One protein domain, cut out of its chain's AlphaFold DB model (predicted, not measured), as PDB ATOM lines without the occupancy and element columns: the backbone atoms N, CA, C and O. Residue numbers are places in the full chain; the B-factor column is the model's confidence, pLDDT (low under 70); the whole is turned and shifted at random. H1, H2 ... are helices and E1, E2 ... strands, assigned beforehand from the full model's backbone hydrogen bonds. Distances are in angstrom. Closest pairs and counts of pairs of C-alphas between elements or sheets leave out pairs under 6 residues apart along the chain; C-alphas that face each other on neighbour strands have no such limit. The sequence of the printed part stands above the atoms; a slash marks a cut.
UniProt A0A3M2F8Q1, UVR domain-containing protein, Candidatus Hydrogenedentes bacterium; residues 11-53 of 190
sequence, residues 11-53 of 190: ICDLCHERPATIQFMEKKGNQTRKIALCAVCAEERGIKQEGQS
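AT A GLANCE: This is residues 11 to 53 of the 190 residues of the protein "UVR domain-containing protein" of Candidatus Hydrogenedentes bacterium (UniProt A0A3M2F8Q1). A slender two-stranded hairpin, E1 and E2, forms an arm whose turn end, residues 27 to 32, sticks out free, while a short helix, H1, and the looped stretch of residues 11 to 21 gather at the arm's other end. From H1 the last residues, 45 to 53, lead away as a tail with no named element. The printed part has 43 residues, with two named strands and one named helix in the order E1, E2, H1; the sheet's order is E1 - E2, antiparallel. The class is mixed, helices and strands, though under half of the residues are in named elements. The whole is only just compact, close to loose, with a radius of gyration of the C-alphas of 10.8 A and spans of 30 by 25 by 14 A.

HOW THE PARTS SIT: Begin with the sheet: E1, residues 22 to 28, and E2, residues 31 to 37, are antiparallel neighbours and a hairpin, with 155 degrees between their directions. Look at C-alphas 23 and 36, which face each other at 4.4 A; near the turn, C-alphas 28 and 31 face each other at 5.6 A. Across the pair, N 37 and O 22 are within hydrogen-bond range at 2.8 A, and so are N 26 and O 33 at 2.9 A. Past E2, a tight link of 1 residue leads to H1, residues 39 to 44. The closest C-alphas of E1 and H1 are those of Ile 22 and Ala 39, 7.0 A apart, while the centres of the two are 14.4 A apart. In H1 every O i to N i+4 pair is within hydrogen-bond range.

IN THESE COORDINATES: Find C-alpha 22 at (-58.095, -172.850, -41.080), where E1 begins; from there it runs 19.1 A to C-alpha 28 at (-48.835, -174.145, -57.728). E2 returns from Gln 31 to Leu 37, also 19.1 A from first to last C-alpha. H1 then runs from Ala 39 to Glu 44, ending with its C-alpha at (-65.192, -164.637, -48.632).

THE WHOLE: The two C-alphas farthest apart are those of Glu 17 and Asn 30, at 30.4 A. The C-alphas of Ile 11 and Ser 53, the first and last printed residues, are 25.6 A apart. The printed part has no cut, and both links, E1 to E2 and E2 to H1, are tight. Read the B-factor column for the model's confidence: the mean pLDDT of the printed part is 70.5, and residues 26 to 28, 30 to 31 and 45 to 53 are under 70.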
ATOM      1  N   ILE A  11     -51.720-165.561 -36.889       84.06
ATOM      2  CA  ILE A  11     -52.652-164.551 -37.387       84.06
ATOM      3  C   ILE A  11     -52.995-164.875 -38.856       84.06
ATOM      4  O   ILE A  11     -52.176-165.418 -39.587       84.06
ATOM      5  N   CYS A  12     -54.222-164.573 -39.279       84.19
ATOM      6  CA  CYS A  12     -54.686-164.728 -40.655       84.19
ATOM      7  C   CYS A  12     -53.755-164.024 -41.660       84.19
ATOM      8  O   CYS A  12     -53.599-162.807 -41.589       84.19
ATOM      9  N   ASP A  13     -53.262-164.759 -42.657       80.38
ATOM     10  CA  ASP A  13     -52.388-164.251 -43.729       80.38
ATOM     11  C   ASP A  13     -53.079-163.231 -44.652       80.38
ATOM     12  O   ASP A  13     -52.434-162.580 -45.473       80.38
ATOM     13  N   LEU A  14     -54.410-163.116 -44.579       81.31
ATOM     14  CA  LEU A  14     -55.169-162.139 -45.363       81.31
ATOM     15  C   LEU A  14     -55.384-160.845 -44.595       81.31
ATOM     16  O   LEU A  14     -54.966-159.779 -45.036       81.31
ATOM     17  N   CYS A  15     -56.075-160.937 -43.461       81.44
ATOM     18  CA  CYS A  15     -56.516-159.751 -42.739       81.44
ATOM     19  C   CYS A  15     -55.530-159.303 -41.666       81.44
ATOM     20  O   CYS A  15     -55.700-158.215 -41.150       81.44
ATOM     21  N   HIS A  16     -54.543-160.120 -41.290       82.75
ATOM     22  CA  HIS A  16     -53.536-159.808 -40.270       82.75
ATOM     23  C   HIS A  16     -54.077-159.349 -38.893       82.75
ATOM     24  O   HIS A  16     -53.322-158.902 -38.038       82.75
ATOM     25  N   GLU A  17     -55.380-159.509 -38.650       80.75
ATOM     26  CA  GLU A  17     -56.075-159.004 -37.458       80.75
ATOM     27  C   GLU A  17     -56.707-160.116 -36.615       80.75
ATOM     28  O   GLU A  17     -56.894-159.968 -35.410       80.75
ATOM     29  N   ARG A  18     -57.072-161.238 -37.247       80.81
ATOM     30  CA  ARG A  18     -57.847-162.319 -36.620       80.81
ATOM     31  C   ARG A  18     -57.017-163.595 -36.518       80.81
ATOM     32  O   ARG A  18     -56.244-163.868 -37.439       80.81
ATOM     33  N   PRO A  19     -57.194-164.408 -35.463       83.44
ATOM     34  CA  PRO A  19     -56.525-165.700 -35.366       83.44
ATOM     35  C   PRO A  19     -56.963-166.611 -36.518       83.44
ATOM     36  O   PRO A  19     -58.149-166.687 -36.856       83.44
ATOM     37  N   ALA A  20     -56.004-167.294 -37.140       82.62
ATOM     38  CA  ALA A  20     -56.289-168.264 -38.181       82.62
ATOM     39  C   ALA A  20     -56.969-169.491 -37.573       82.62
ATOM     40  O   ALA A  20     -56.514-170.064 -36.584       82.62
ATOM     41  N   THR A  21     -58.077-169.890 -38.188       80.06
ATOM     42  CA  THR A  21     -58.877-171.054 -37.783       80.06
ATOM     43  C   THR A  21     -58.673-172.215 -38.756       80.06
ATOM     44  O   THR A  21     -58.957-173.363 -38.431       80.06
ATOM     45  N   ILE A  22     -58.179-171.918 -39.962       74.50
ATOM     46  CA  ILE A  22     -58.095-172.850 -41.080       74.50
ATOM     47  C   ILE A  22     -56.701-172.739 -41.683       74.50
ATOM     48  O   ILE A  22     -56.239-171.641 -41.985       74.50
ATOM     49  N   GLN A  23     -56.046-173.876 -41.899       73.75
ATOM     50  CA  GLN A  23     -54.790-173.960 -42.636       73.75
ATOM     51  C   GLN A  23     -54.978-174.888 -43.831       73.75
ATOM     52  O   GLN A  23     -55.506-175.990 -43.686       73.75
ATOM     53  N   PHE A  24     -54.541-174.460 -45.011       70.38
ATOM     54  CA  PHE A  24     -54.536-175.305 -46.203       70.38
ATOM     55  C   PHE A  24     -53.240-175.127 -46.995       70.38
ATOM     56  O   PHE A  24     -52.531-174.128 -46.864       70.38
ATOM     57  N   MET A  25     -52.907-176.138 -47.798       73.38
ATOM     58  CA  MET A  25     -51.743-176.114 -48.679       73.38
ATOM     59  C   MET A  25     -52.184-175.883 -50.119       73.38
ATOM     60  O   MET A  25     -52.896-176.705 -50.692       73.38
ATOM     61  N   GLU A  26     -51.733-174.784 -50.713       67.56
ATOM     62  CA  GLU A  26     -51.907-174.507 -52.135       67.56
ATOM     63  C   GLU A  26     -50.670-175.014 -52.892       67.56
ATOM     64  O   GLU A  26     -49.537-174.614 -52.604       67.56
ATOM     65  N   LYS A  27     -50.871-175.911 -53.865       62.38
ATOM     66  CA  LYS A  27     -49.811-176.382 -54.765       62.38
ATOM     67  C   LYS A  27     -49.933-175.655 -56.103       62.38
ATOM     68  O   LYS A  27     -50.838-175.942 -56.880       62.38
ATOM     69  N   LYS A  28     -49.003-174.741 -56.391       62.34
ATOM     70  CA  LYS A  28     -48.835-174.145 -57.728       62.34
ATOM     71  C   LYS A  28     -47.563-174.708 -58.354       62.34
ATOM     72  O   LYS A  28     -46.452-174.375 -57.945       62.34
ATOM     73  N   GLY A  29     -47.731-175.608 -59.325       72.56
ATOM     74  CA  GLY A  29     -46.624-176.308 -59.980       72.56
ATOM     75  C   GLY A  29     -45.850-177.206 -59.010       72.56
ATOM     76  O   GLY A  29     -46.431-178.098 -58.389       72.56
ATOM     77  N   ASN A  30     -44.541-176.960 -58.870       69.50
ATOM     78  CA  ASN A  30     -43.650-177.735 -57.997       69.50
ATOM     79  C   ASN A  30     -43.457-177.123 -56.595       69.50
ATOM     80  O   ASN A  30     -42.631-177.600 -55.823       69.50
ATOM     81  N   GLN A  31     -44.188-176.053 -56.261       46.16
ATOM     82  CA  GLN A  31     -44.086-175.377 -54.967       46.16
ATOM     83  C   GLN A  31     -45.389-175.516 -54.179       46.16
ATOM     84  O   GLN A  31     -46.479-175.234 -54.680       46.16
ATOM     85  N   THR A  32     -45.263-175.937 -52.923       71.38
ATOM     86  CA  THR A  32     -46.359-176.012 -51.950       71.38
ATOM     87  C   THR A  32     -46.254-174.848 -50.977       71.38
ATOM     88  O   THR A  32     -45.242-174.717 -50.287       71.38
ATOM     89  N   ARG A  33     -47.293-174.013 -50.900       70.94
ATOM     90  CA  ARG A  33     -47.394-172.917 -49.928       70.94
ATOM     91  C   ARG A  33     -48.461-173.235 -48.888       70.94
ATOM     92  O   ARG A  33     -49.558-173.655 -49.240       70.94
ATOM     93  N   LYS A  34     -48.127-173.039 -47.613       76.56
ATOM     94  CA  LYS A  34     -49.066-173.132 -46.490       76.56
ATOM     95  C   LYS A  34     -49.713-171.762 -46.301       76.56
ATOM     96  O   LYS A  34     -48.982-170.781 -46.225       76.56
ATOM     97  N   ILE A  35     -51.042-171.710 -46.266       81.06
ATOM     98  CA  ILE A  35     -51.820-170.484 -46.057       81.06
ATOM     99  C   ILE A  35     -52.740-170.704 -44.854       81.06
ATOM    100  O   ILE A  35     -53.456-171.707 -44.793       81.06
ATOM    101  N   ALA A  36     -52.722-169.766 -43.913       84.19
ATOM    102  CA  ALA A  36     -53.525-169.748 -42.701       84.19
ATOM    103  C   ALA A  36     -54.563-168.612 -42.771       84.19
ATOM    104  O   ALA A  36     -54.212-167.435 -42.805       84.19
ATOM    105  N   LEU A  37     -55.857-168.944 -42.787       82.81
ATOM    106  CA  LEU A  37     -56.954-167.973 -42.874       82.81
ATOM    107  C   LEU A  37     -57.873-168.028 -41.646       82.81
ATOM    108  O   LEU A  37     -58.078-169.077 -41.029       82.81
ATOM    109  N   CYS A  38     -58.469-166.882 -41.305       85.56
ATOM    110  CA  CYS A  38     -59.595-166.817 -40.372       85.56
ATOM    111  C   CYS A  38     -60.899-167.280 -41.047       85.56
ATOM    112  O   CYS A  38     -61.006-167.242 -42.274       85.56
ATOM    113  N   ALA A  39     -61.901-167.658 -40.246       79.38
ATOM    114  CA  ALA A  39     -63.201-168.126 -40.739       79.38
ATOM    115  C   ALA A  39     -63.853-167.167 -41.758       79.38
ATOM    116  O   ALA A  39     -64.301-167.608 -42.812       79.38
ATOM    117  N   VAL A  40     -63.807-165.855 -41.495       80.69
ATOM    118  CA  VAL A  40     -64.401-164.823 -42.369       80.69
ATOM    119  C   VAL A  40     -63.702-164.759 -43.732       80.69
ATOM    120  O   VAL A  40     -64.346-164.825 -44.772       80.69
ATOM    121  N   CYS A  41     -62.366-164.691 -43.745       78.75
ATOM    122  CA  CYS A  41     -61.604-164.595 -44.997       78.75
ATOM    123  C   CYS A  41     -61.636-165.894 -45.813       78.75
ATOM    124  O   CYS A  41     -61.433-165.869 -47.026       78.75
ATOM    125  N   ALA A  42     -61.851-167.037 -45.159       77.06
ATOM    126  CA  ALA A  42     -62.070-168.296 -45.852       77.06
ATOM    127  C   ALA A  42     -63.435-168.308 -46.554       77.06
ATOM    128  O   ALA A  42     -63.507-168.668 -47.727       77.06
ATOM    129  N   GLU A  43     -64.486-167.835 -45.884       73.25
ATOM    130  CA  GLU A  43     -65.836-167.761 -46.444       73.25
ATOM    131  C   GLU A  43     -65.932-166.779 -47.622       73.25
ATOM    132  O   GLU A  43     -66.482-167.132 -48.664       73.25
ATOM    133  N   GLU A  44     -65.295-165.607 -47.526       74.19
ATOM    134  CA  GLU A  44     -65.192-164.637 -48.632       74.19
ATOM    135  C   GLU A  44     -64.492-165.213 -49.873       74.19
ATOM    136  O   GLU A  44     -64.812-164.849 -51.004       74.19
ATOM    137  N   ARG A  45     -63.551-166.147 -49.683       67.88
ATOM    138  CA  ARG A  45     -62.882-166.869 -50.777       67.88
ATOM    139  C   ARG A  45     -63.656-168.097 -51.264       67.88
ATOM    140  O   ARG A  45     -63.149-168.829 -52.111       67.88
ATOM    141  N   GLY A  46     -64.856-168.343 -50.736       60.62
ATOM    142  CA  GLY A  46     -65.656-169.528 -51.046       60.62
ATOM    143  C   GLY A  46     -65.078-170.829 -50.477       60.62
ATOM    144  O   GLY A  46     -65.512-171.913 -50.861       60.62
ATOM    145  N   ILE A  47     -64.109-170.744 -49.562       61.94
ATOM    146  CA  ILE A  47     -63.483-171.889 -48.900       61.94
ATOM    147  C   ILE A  47     -64.341-172.237 -47.683       61.94
ATOM    148  O   ILE A  47     -64.093-171.791 -46.562       61.94
ATOM    149  N   LYS A  48     -65.394-173.022 -47.914       49.41
ATOM    150  CA  LYS A  48     -66.254-173.532 -46.842       49.41
ATOM    151  C   LYS A  48     -65.543-174.667 -46.104       49.41
ATOM    152  O   LYS A  48     -65.077-175.623 -46.720       49.41
ATOM    153  N   GLN A  49     -65.471-174.566 -44.776       46.03
ATOM    154  CA  GLN A  49     -65.124-175.697 -43.917       46.03
ATOM    155  C   GLN A  49     -66.281-176.696 -43.914       46.03
ATOM    156  O   GLN A  49     -67.154-176.646 -43.056       46.03
ATOM    157  N   GLU A  50     -66.260-177.636 -44.846       40.25
ATOM    158  CA  GLU A  50     -66.858-178.941 -44.598       40.25
ATOM    159  C   GLU A  50     -65.711-179.875 -44.230       40.25
ATOM    160  O   GLU A  50     -64.848-180.222 -45.036       40.25
ATOM    161  N   GLY A  51     -65.619-180.150 -42.930       40.34
ATOM    162  CA  GLY A  51     -64.595-181.002 -42.366       40.34
ATOM    163  C   GLY A  51     -64.603-182.369 -43.038       40.34
ATOM    164  O   GLY A  51     -65.553-183.122 -42.894       40.34
ATOM    165  N   GLN A  52     -63.469-182.688 -43.660       41.91
ATOM    166  CA  GLN A  52     -63.051-184.022 -44.082       41.91
ATOM    167  C   GLN A  52     -63.836-184.609 -45.264       41.91
ATOM    168  O   GLN A  52     -65.032-184.863 -45.211       41.91
ATOM    169  N   SER A  53     -63.064-184.945 -46.300       32.72
ATOM    170  CA  SER A  53     -63.496-185.414 -47.613       32.72
ATOM    171  C   SER A  53     -63.947-184.279 -48.527       32.72
ATOM    172  O   SER A  53     -64.890-183.550 -48.238       32.72
TER     173      SER A  53